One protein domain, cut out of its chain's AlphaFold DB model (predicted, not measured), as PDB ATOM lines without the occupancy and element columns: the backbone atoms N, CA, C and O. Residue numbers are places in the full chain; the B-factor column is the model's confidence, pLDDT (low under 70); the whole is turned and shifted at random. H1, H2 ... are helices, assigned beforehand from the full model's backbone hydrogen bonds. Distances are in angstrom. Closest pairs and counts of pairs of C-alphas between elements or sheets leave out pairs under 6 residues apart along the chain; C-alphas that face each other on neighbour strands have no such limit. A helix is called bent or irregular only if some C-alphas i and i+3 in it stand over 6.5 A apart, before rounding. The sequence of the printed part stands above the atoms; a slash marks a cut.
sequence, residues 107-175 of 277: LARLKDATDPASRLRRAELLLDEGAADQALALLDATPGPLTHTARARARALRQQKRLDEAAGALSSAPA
ATOM      1  N   LEU A 107      -4.772 -36.751  23.721       55.88
ATOM      2  CA  LEU A 107      -4.636 -35.289  23.798       55.88
ATOM      3  C   LEU A 107      -5.991 -34.572  23.932       55.88
ATOM      4  O   LEU A 107      -6.104 -33.659  24.746       55.88
ATOM      5  N   ALA A 108      -7.020 -35.008  23.199       63.91
ATOM      6  CA  ALA A 108      -8.385 -34.494  23.284       63.91
ATOM      7  C   ALA A 108      -8.997 -34.754  24.672       63.91
ATOM      8  O   ALA A 108      -9.458 -33.823  25.327       63.91
ATOM      9  N   ARG A 109      -8.905 -35.987  25.192       72.56
ATOM     10  CA  ARG A 109      -9.322 -36.323  26.569       72.56
ATOM     11  C   ARG A 109      -8.533 -35.533  27.626       72.56
ATOM     12  O   ARG A 109      -9.076 -35.163  28.665       72.56
ATOM     13  N   LEU A 110      -7.246 -35.295  27.382       71.12
ATOM     14  CA  LEU A 110      -6.355 -34.533  28.259       71.12
ATOM     15  C   LEU A 110      -6.525 -33.006  28.118       71.12
ATOM     16  O   LEU A 110      -5.999 -32.255  28.941       71.12
ATOM     17  N   LYS A 111      -7.242 -32.530  27.093       73.69
ATOM     18  CA  LYS A 111      -7.474 -31.105  26.800       73.69
ATOM     19  C   LYS A 111      -8.242 -30.429  27.931       73.69
ATOM     20  O   LYS A 111      -7.844 -29.353  28.382       73.69
ATOM     21  N   ASP A 112      -9.256 -31.136  28.421       77.25
ATOM     22  CA  ASP A 112     -10.177 -30.706  29.476       77.25
ATOM     23  C   ASP A 112      -9.782 -31.246  30.866       77.25
ATOM     24  O   ASP A 112     -10.376 -30.883  31.883       77.25
ATOM     25  N   ALA A 113      -8.762 -32.110  30.934       79.38
ATOM     26  CA  ALA A 113      -8.306 -32.714  32.178       79.38
ATOM     27  C   ALA A 113      -7.590 -31.691  33.080       79.38
ATOM     28  O   ALA A 113      -6.626 -31.021  32.697       79.38
ATOM     29  N   THR A 114      -8.064 -31.570  34.319       82.75
ATOM     30  CA  THR A 114      -7.610 -30.539  35.262       82.75
ATOM     31  C   THR A 114      -6.544 -31.009  36.246       82.75
ATOM     32  O   THR A 114      -5.909 -30.161  36.875       82.75
ATOM     33  N   ASP A 115      -6.317 -32.318  36.373       88.31
ATOM     34  CA  ASP A 115      -5.354 -32.880  37.320       88.31
ATOM     35  C   ASP A 115      -3.886 -32.716  36.851       88.31
ATOM     36  O   ASP A 115      -3.618 -32.666  35.645       88.31
ATOM     37  N   PRO A 116      -2.906 -32.649  37.776       87.94
ATOM     38  CA  PRO A 116      -1.513 -32.394  37.408       87.94
ATOM     39  C   PRO A 116      -0.854 -33.488  36.558       87.94
ATOM     40  O   PRO A 116       0.048 -33.177  35.782       87.94
ATOM     41  N   ALA A 117      -1.280 -34.751  36.680       85.56
ATOM     42  CA  ALA A 117      -0.683 -35.857  35.934       85.56
ATOM     43  C   ALA A 117      -1.144 -35.834  34.470       85.56
ATOM     44  O   ALA A 117      -0.316 -35.932  33.566       85.56
ATOM     45  N   SER A 118      -2.435 -35.599  34.229       84.62
ATOM     46  CA  SER A 118      -2.975 -35.376  32.887       84.62
ATOM     47  C   SER A 118      -2.381 -34.129  32.224       84.62
ATOM     48  O   SER A 118      -2.040 -34.170  31.041       84.62
ATOM     49  N   ARG A 119      -2.193 -33.027  32.966       88.19
ATOM     50  CA  ARG A 119      -1.542 -31.819  32.423       88.19
ATOM     51  C   ARG A 119      -0.078 -32.051  32.064       88.19
ATOM     52  O   ARG A 119       0.340 -31.633  30.987       88.19
ATOM     53  N   LEU A 120       0.680 -32.751  32.914       87.00
ATOM     54  CA  LEU A 120       2.055 -33.153  32.608       87.00
ATOM     55  C   LEU A 120       2.099 -34.047  31.364       87.00
ATOM     56  O   LEU A 120       2.845 -33.746  30.439       87.00
ATOM     57  N   ARG A 121       1.247 -35.079  31.294       81.12
ATOM     58  CA  ARG A 121       1.143 -35.971  30.131       81.12
ATOM     59  C   ARG A 121       0.844 -35.187  28.850       81.12
ATOM     60  O   ARG A 121       1.559 -35.353  27.870       81.12
ATOM     61  N   ARG A 122      -0.139 -34.280  28.868       80.81
ATOM     62  CA  ARG A 122      -0.461 -33.393  27.734       80.81
ATOM     63  C   ARG A 122       0.713 -32.503  27.332       80.81
ATOM     64  O   ARG A 122       0.934 -32.311  26.142       80.81
ATOM     65  N   ALA A 123       1.456 -31.963  28.295       86.06
ATOM     66  CA  ALA A 123       2.649 -31.177  28.003       86.06
ATOM     67  C   ALA A 123       3.768 -32.031  27.386       86.06
ATOM     68  O   ALA A 123       4.459 -31.546  26.500       86.06
ATOM     69  N   GLU A 124       3.929 -33.294  27.792       78.75
ATOM     70  CA  GLU A 124       4.857 -34.219  27.128       78.75
ATOM     71  C   GLU A 124       4.437 -34.502  25.680       78.75
ATOM     72  O   GLU A 124       5.284 -34.378  24.798       78.75
ATOM     73  N   LEU A 125       3.144 -34.747  25.415       70.25
ATOM     74  CA  LEU A 125       2.636 -34.910  24.044       70.25
ATOM     75  C   LEU A 125       2.909 -33.659  23.192       70.25
ATOM     76  O   LEU A 125       3.498 -33.762  22.122       70.25
ATOM     77  N   LEU A 126       2.592 -32.464  23.702       74.38
ATOM     78  CA  LEU A 126       2.891 -31.192  23.025       74.38
ATOM     79  C   LEU A 126       4.396 -31.008  22.741       74.38
ATOM     80  O   LEU A 126       4.758 -30.354  21.767       74.38
ATOM     81  N   LEU A 127       5.290 -31.588  23.550       71.25
ATOM     82  CA  LEU A 127       6.741 -31.572  23.309       71.25
ATOM     83  C   LEU A 127       7.197 -32.621  22.289       71.25
ATOM     84  O   LEU A 127       8.261 -32.443  21.688       71.25
ATOM     85  N   ASP A 128       6.440 -33.699  22.088       66.31
ATOM     86  CA  ASP A 128       6.619 -34.633  20.971       66.31
ATOM     87  C   ASP A 128       6.149 -33.991  19.651       66.31
ATOM     88  O   ASP A 128       6.824 -34.121  18.632       66.31
ATOM     89  N   GLU A 129       5.090 -33.173  19.690       65.38
ATOM     90  CA  GLU A 129       4.635 -32.344  18.561       65.38
ATOM     91  C   GLU A 129       5.520 -31.109  18.280       65.38
ATOM     92  O   GLU A 129       5.331 -30.426  17.274       65.38
ATOM     93  N   GLY A 130       6.472 -30.787  19.165       67.81
ATOM     94  CA  GLY A 130       7.335 -29.601  19.062       67.81
ATOM     95  C   GLY A 130       6.674 -28.273  19.464       67.81
ATOM     96  O   GLY A 130       7.290 -27.215  19.331       67.81
ATOM     97  N   ALA A 131       5.454 -28.301  20.007       76.12
ATOM     98  CA  ALA A 131       4.694 -27.150  20.501       76.12
ATOM     99  C   ALA A 131       5.202 -26.650  21.876       76.12
ATOM    100  O   ALA A 131       4.436 -26.489  22.832       76.12
ATOM    101  N   ALA A 132       6.512 -26.392  21.973       81.75
ATOM    102  CA  ALA A 132       7.232 -26.085  23.212       81.75
ATOM    103  C   ALA A 132       6.623 -24.930  24.025       81.75
ATOM    104  O   ALA A 132       6.562 -25.012  25.250       81.75
ATOM    105  N   ASP A 133       6.122 -23.887  23.359       86.00
ATOM    106  CA  ASP A 133       5.503 -22.726  24.011       86.00
ATOM    107  C   ASP A 133       4.193 -23.095  24.723       86.00
ATOM    108  O   ASP A 133       3.955 -22.678  25.858       86.00
ATOM    109  N   GLN A 134       3.364 -23.930  24.084       84.06
ATOM    110  CA  GLN A 134       2.106 -24.414  24.659       84.06
ATOM    111  C   GLN A 134       2.373 -25.375  25.821       84.06
ATOM    112  O   GLN A 134       1.718 -25.289  26.862       84.06
ATOM    113  N   ALA A 135       3.364 -26.258  25.667       86.88
ATOM    114  CA  ALA A 135       3.802 -27.153  26.727       86.88
ATOM    115  C   ALA A 135       4.336 -26.377  27.941       86.88
ATOM    116  O   ALA A 135       3.921 -26.648  29.065       86.88
ATOM    117  N   LEU A 136       5.208 -25.382  27.732       93.62
ATOM    118  CA  LEU A 136       5.774 -24.572  28.812       93.62
ATOM    119  C   LEU A 136       4.683 -23.801  29.567       93.62
ATOM    120  O   LEU A 136       4.638 -23.872  30.793       93.62
ATOM    121  N   ALA A 137       3.758 -23.153  28.851       93.56
ATOM    122  CA  ALA A 137       2.625 -22.457  29.460       93.56
ATOM    123  C   ALA A 137       1.716 -23.402  30.271       93.56
ATOM    124  O   ALA A 137       1.261 -23.042  31.357       93.56
ATOM    125  N   LEU A 138       1.482 -24.629  29.789       92.12
ATOM    126  CA  LEU A 138       0.712 -25.642  30.513       92.12
ATOM    127  C   LEU A 138       1.444 -26.145  31.770       92.12
ATOM    128  O   LEU A 138       0.809 -26.346  32.806       92.12
ATOM    129  N   LEU A 139       2.767 -26.319  31.707       93.50
ATOM    130  CA  LEU A 139       3.601 -26.737  32.841       93.50
ATOM    131  C   LEU A 139       3.687 -25.648  33.920       93.50
ATOM    132  O   LEU A 139       3.576 -25.970  35.101       93.50
ATOM    133  N   ASP A 140       3.818 -24.376  33.533       91.12
ATOM    134  CA  ASP A 140       3.762 -23.231  34.455       91.12
ATOM    135  C   ASP A 140       2.366 -23.048  35.082       91.12
ATOM    136  O   ASP A 140       2.250 -22.652  36.240       91.12
ATOM    137  N   ALA A 141       1.299 -23.410  34.362       90.44
ATOM    138  CA  ALA A 141      -0.072 -23.427  34.875       90.44
ATOM    139  C   ALA A 141      -0.456 -24.727  35.624       90.44
ATOM    140  O   ALA A 141      -1.623 -24.902  35.996       90.44
ATOM    141  N   THR A 142       0.470 -25.669  35.834       90.12
ATOM    142  CA  THR A 142       0.186 -26.953  36.499       90.12
ATOM    143  C   THR A 142       0.452 -26.868  38.009       90.12
ATOM    144  O   THR A 142       1.596 -26.670  38.413       90.12
ATOM    145  N   PRO A 143      -0.570 -27.033  38.874       84.56
ATOM    146  CA  PRO A 143      -0.391 -26.902  40.316       84.56
ATOM    147  C   PRO A 143       0.331 -28.118  40.911       84.56
ATOM    148  O   PRO A 143      -0.083 -29.260  40.718       84.56
ATOM    149  N   GLY A 144       1.385 -27.868  41.688       84.94
ATOM    150  CA  GLY A 144       2.143 -28.896  42.403       84.94
ATOM    151  C   GLY A 144       3.610 -28.507  42.611       84.94
ATOM    152  O   GLY A 144       3.999 -27.377  42.311       84.94
ATOM    153  N   PRO A 145       4.446 -29.426  43.126       83.94
ATOM    154  CA  PRO A 145       5.890 -29.230  43.190       83.94
ATOM    155  C   PRO A 145       6.499 -29.099  41.787       83.94
ATOM    156  O   PRO A 145       6.310 -29.976  40.944       83.94
ATOM    157  N   LEU A 146       7.299 -28.050  41.560       82.94
ATOM    158  CA  LEU A 146       8.006 -27.830  40.285       82.94
ATOM    159  C   LEU A 146       8.917 -29.006  39.896       82.94
ATOM    160  O   LEU A 146       9.154 -29.235  38.715       82.94
ATOM    161  N   THR A 147       9.377 -29.794  40.870       86.50
ATOM    162  CA  THR A 147      10.179 -31.005  40.654       86.50
ATOM    163  C   THR A 147       9.464 -32.046  39.781       86.50
ATOM    164  O   THR A 147      10.118 -32.775  39.041       86.50
ATOM    165  N   HIS A 148       8.124 -32.099  39.803       83.94
ATOM    166  CA  HIS A 148       7.342 -33.020  38.970       83.94
ATOM    167  C   HIS A 148       7.295 -32.579  37.498       83.94
ATOM    168  O   HIS A 148       7.306 -33.421  36.604       83.94
ATOM    169  N   THR A 149       7.272 -31.269  37.230       91.62
ATOM    170  CA  THR A 149       7.259 -30.704  35.868       91.62
ATOM    171  C   THR A 149       8.662 -30.416  35.322       91.62
ATOM    172  O   THR A 149       8.824 -30.261  34.112       91.62
ATOM    173  N   ALA A 150       9.689 -30.400  36.177       94.00
ATOM    174  CA  ALA A 150      11.068 -30.003  35.890       94.00
ATOM    175  C   ALA A 150      11.687 -30.619  34.621       94.00
ATOM    176  O   ALA A 150      12.239 -29.885  33.802       94.00
ATOM    177  N   ARG A 151      11.567 -31.940  34.408       94.19
ATOM    178  CA  ARG A 151      12.110 -32.617  33.209       94.19
ATOM    179  C   ARG A 151      11.409 -32.163  31.923       94.19
ATOM    180  O   ARG A 151      12.076 -31.878  30.931       94.19
ATOM    181  N   ALA A 152      10.080 -32.059  31.937       91.38
ATOM    182  CA  ALA A 152       9.314 -31.575  30.788       91.38
ATOM    183  C   ALA A 152       9.584 -30.079  30.527       91.38
ATOM    184  O   ALA A 152       9.767 -29.673  29.382       91.38
ATOM    185  N   ARG A 153       9.724 -29.276  31.592       96.56
ATOM    186  CA  ARG A 153      10.113 -27.860  31.517       96.56
ATOM    187  C   ARG A 153      11.495 -27.694  30.880       96.56
ATOM    188  O   ARG A 153      11.661 -26.855  30.001       96.56
ATOM    189  N   ALA A 154      12.465 -28.513  31.285       96.69
ATOM    190  CA  ALA A 154      13.804 -28.519  30.705       96.69
ATOM    191  C   ALA A 154      13.779 -28.864  29.207       96.69
ATOM    192  O   ALA A 154      14.366 -28.136  28.407       96.69
ATOM    193  N   ARG A 155      13.019 -29.896  28.808       91.31
ATOM    194  CA  ARG A 155      12.813 -30.252  27.393       91.31
ATOM    195  C   ARG A 155      12.190 -29.103  26.587       91.31
ATOM    196  O   ARG A 155      12.667 -28.816  25.491       91.31
ATOM    197  N   ALA A 156      11.183 -28.416  27.133       91.56
ATOM    198  CA  ALA A 156      10.556 -27.250  26.500       91.56
ATOM    199  C   ALA A 156      11.558 -26.104  26.276       91.56
ATOM    200  O   ALA A 156      11.701 -25.591  25.166       91.56
ATOM    201  N   LEU A 157      12.315 -25.752  27.318       96.69
ATOM    202  CA  LEU A 157      13.335 -24.704  27.265       96.69
ATOM    203  C   LEU A 157      14.480 -25.068  26.301       96.69
ATOM    204  O   LEU A 157      14.964 -24.200  25.576       96.69
ATOM    205  N   ARG A 158      14.867 -26.349  26.209       94.25
ATOM    206  CA  ARG A 158      15.850 -26.831  25.223       94.25
ATOM    207  C   ARG A 158      15.333 -26.737  23.786       94.25
ATOM    208  O   ARG A 158      16.078 -26.287  22.917       94.25
ATOM    209  N   GLN A 159      14.069 -27.079  23.528       84.19
ATOM    210  CA  GLN A 159      13.451 -26.871  22.210       84.19
ATOM    211  C   GLN A 159      13.432 -25.378  21.824       84.19
ATOM    212  O   GLN A 159      13.798 -25.043  20.699       84.19
ATOM    213  N   GLN A 160      13.159 -24.481  22.780       88.25
ATOM    214  CA  GLN A 160      13.293 -23.020  22.636       88.25
ATOM    215  C   GLN A 160      14.754 -22.504  22.594       88.25
ATOM    216  O   GLN A 160      14.971 -21.296  22.540       88.25
ATOM    217  N   LYS A 161      15.769 -23.382  22.654       89.38
ATOM    218  CA  LYS A 161      17.214 -23.055  22.725       89.38
ATOM    219  C   LYS A 161      17.638 -22.192  23.927       89.38
ATOM    220  O   LYS A 161      18.734 -21.637  23.948       89.38
ATOM    221  N   ARG A 162      16.825 -22.159  24.985       96.62
ATOM    222  CA  ARG A 162      17.090 -21.499  26.276       96.62
ATOM    223  C   ARG A 162      17.849 -22.451  27.204       96.62
ATOM    224  O   ARG A 162      17.342 -22.911  28.225       96.62
ATOM    225  N   LEU A 163      19.056 -22.825  26.784       95.38
ATOM    226  CA  LEU A 163      19.745 -24.021  27.282       95.38
ATOM    227  C   LEU A 163      20.188 -23.944  28.755       95.38
ATOM    228  O   LEU A 163      20.164 -24.963  29.444       95.38
ATOM    229  N   ASP A 164      20.543 -22.766  29.267       97.31
ATOM    230  CA  ASP A 164      20.915 -22.619  30.683       97.31
ATOM    231  C   ASP A 164      19.693 -22.574  31.610       97.31
ATOM    232  O   ASP A 164      19.732 -23.122  32.710       97.31
ATOM    233  N   GLU A 165      18.563 -22.034  31.139       96.81
ATOM    234  CA  GLU A 165      17.279 -22.172  31.837       96.81
ATOM    235  C   GLU A 165      16.804 -23.633  31.830       96.81
ATOM    236  O   GLU A 165      16.262 -24.106  32.828       96.81
ATOM    237  N   ALA A 166      17.053 -24.374  30.742       97.06
ATOM    238  CA  ALA A 166      16.790 -25.809  30.674       97.06
ATOM    239  C   ALA A 166      17.632 -26.591  31.698       97.06
ATOM    240  O   ALA A 166      17.090 -27.424  32.423       97.06
ATOM    241  N   ALA A 167      18.932 -26.290  31.807       96.94
ATOM    242  CA  ALA A 167      19.811 -26.883  32.819       96.94
ATOM    243  C   ALA A 167      19.357 -26.533  34.250       96.94
ATOM    244  O   ALA A 167      19.274 -27.411  35.110       96.94
ATOM    245  N   GLY A 168      19.000 -25.266  34.491       96.00
ATOM    246  CA  GLY A 168      18.454 -24.797  35.765       96.00
ATOM    247  C   GLY A 168      17.163 -25.520  36.152       96.00
ATOM    248  O   GLY A 168      17.059 -26.028  37.268       96.00
ATOM    249  N   ALA A 169      16.216 -25.658  35.221       94.94
ATOM    250  CA  ALA A 169      14.995 -26.430  35.430       94.94
ATOM    251  C   ALA A 169      15.303 -27.899  35.763       94.94
ATOM    252  O   ALA A 169      14.803 -28.418  36.766       94.94
ATOM    253  N   LEU A 170      16.164 -28.551  34.972       96.00
ATOM    254  CA  LEU A 170      16.492 -29.968  35.140       96.00
ATOM    255  C   LEU A 170      17.186 -30.268  36.476       96.00
ATOM    256  O   LEU A 170      16.971 -31.341  37.028       96.00
ATOM    257  N   SER A 171      17.936 -29.316  37.045       94.19
ATOM    258  CA  SER A 171      18.577 -29.473  38.365       94.19
ATOM    259  C   SER A 171      17.598 -29.759  39.518       94.19
ATOM    260  O   SER A 171      18.001 -30.281  40.555       94.19
ATOM    261  N   SER A 172      16.308 -29.455  39.326       90.25
ATOM    262  CA  SER A 172      15.225 -29.744  40.277       90.25
ATOM    263  C   SER A 172      14.443 -31.035  39.976       90.25
ATOM    264  O   SER A 172      13.549 -31.405  40.739       90.25
ATOM    265  N   ALA A 173      14.750 -31.733  38.878       92.44
ATOM    266  CA  ALA A 173      14.077 -32.975  38.509       92.44
ATOM    267  C   ALA A 173      14.579 -34.172  39.348       92.44
ATOM    268  O   ALA A 173      15.769 -34.248  39.663       92.44
ATOM    269  N   PRO A 174      13.715 -35.155  39.668       90.38
ATOM    270  CA  PRO A 174      14.139 -36.420  40.256       90.38
ATOM    271  C   PRO A 174      15.236 -37.106  39.430       90.38
ATOM    272  O   PRO A 174      15.143 -37.207  38.203       90.38
ATOM    273  N   ALA A 175      16.271 -37.604  40.106       90.31
ATOM    274  CA  ALA A 175      17.358 -38.332  39.464       90.31
ATOM    275  C   ALA A 175      16.866 -39.681  38.903       90.31
ATOM    276  O   ALA A 175      16.181 -40.439  39.586       90.31
TER     277      ALA A 175
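Overview. This is residues 107 to 175 of the 277 residues of an uncharacterized protein of Acidobacteria bacterium (UniProt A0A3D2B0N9). H2, H3 and H4 form a compact three-helix bundle, a triangle of nearly aligned helices; short H1 packs on H2 at one end of the long axis, and H5 on H4 at the other. The printed part has 69 residues, of which 49 are in five named helices, H1 to H5 in order along the chain, with no named strand; the class is all helix. The radius of gyration of the C-alphas is 11.1 A; the spans are 33 by 24 by 18 A.

Arrangement. H1, residues 107 to 111, touches H2, residues 116 to 128; the closest C-alphas, of Leu 110 and Ser 118, are 5.8 A apart. H2 and H3, residues 132 to 140, form a hairpin and touch at Ala 123 and Ala 135, their closest C-alphas, 4.4 A apart. H4, residues 146 to 159, touches H2, the same way at a shallow tilt of 14 degrees; the closest C-alphas, of Glu 124 and Ala 152, are 6.3 A apart. H3 and H4 form a hairpin, closest at the C-alphas of Ala 132 and Ala 156, 4.8 A. H5, residues 163 to 170, forms a hairpin with H4, closest at the C-alphas of Ala 154 and Ala 166, 4.0 A. Every O i to N i+4 pair is within hydrogen-bond range in H1, H2, H3 and H5, and 8 of 10 in H4.

Along the chain. H1 begins at C-alpha 107, (-4.636, -35.289, 23.798). H2 is 18.5 A long and H4 18.9 A. H4 is irregular: C-alphas 148 and 151 are 7.5 A apart. H5 ends at C-alpha 170, (16.492, -29.968, 35.140).

Size, cuts and confidence. The C-alphas farthest apart, of Arg 109 and Asp 164, are 33.5 A apart. The printed part has no cut, and its four links between helices are tight. The pLDDT is under 70 at residues 107 to 108 and 128 to 130.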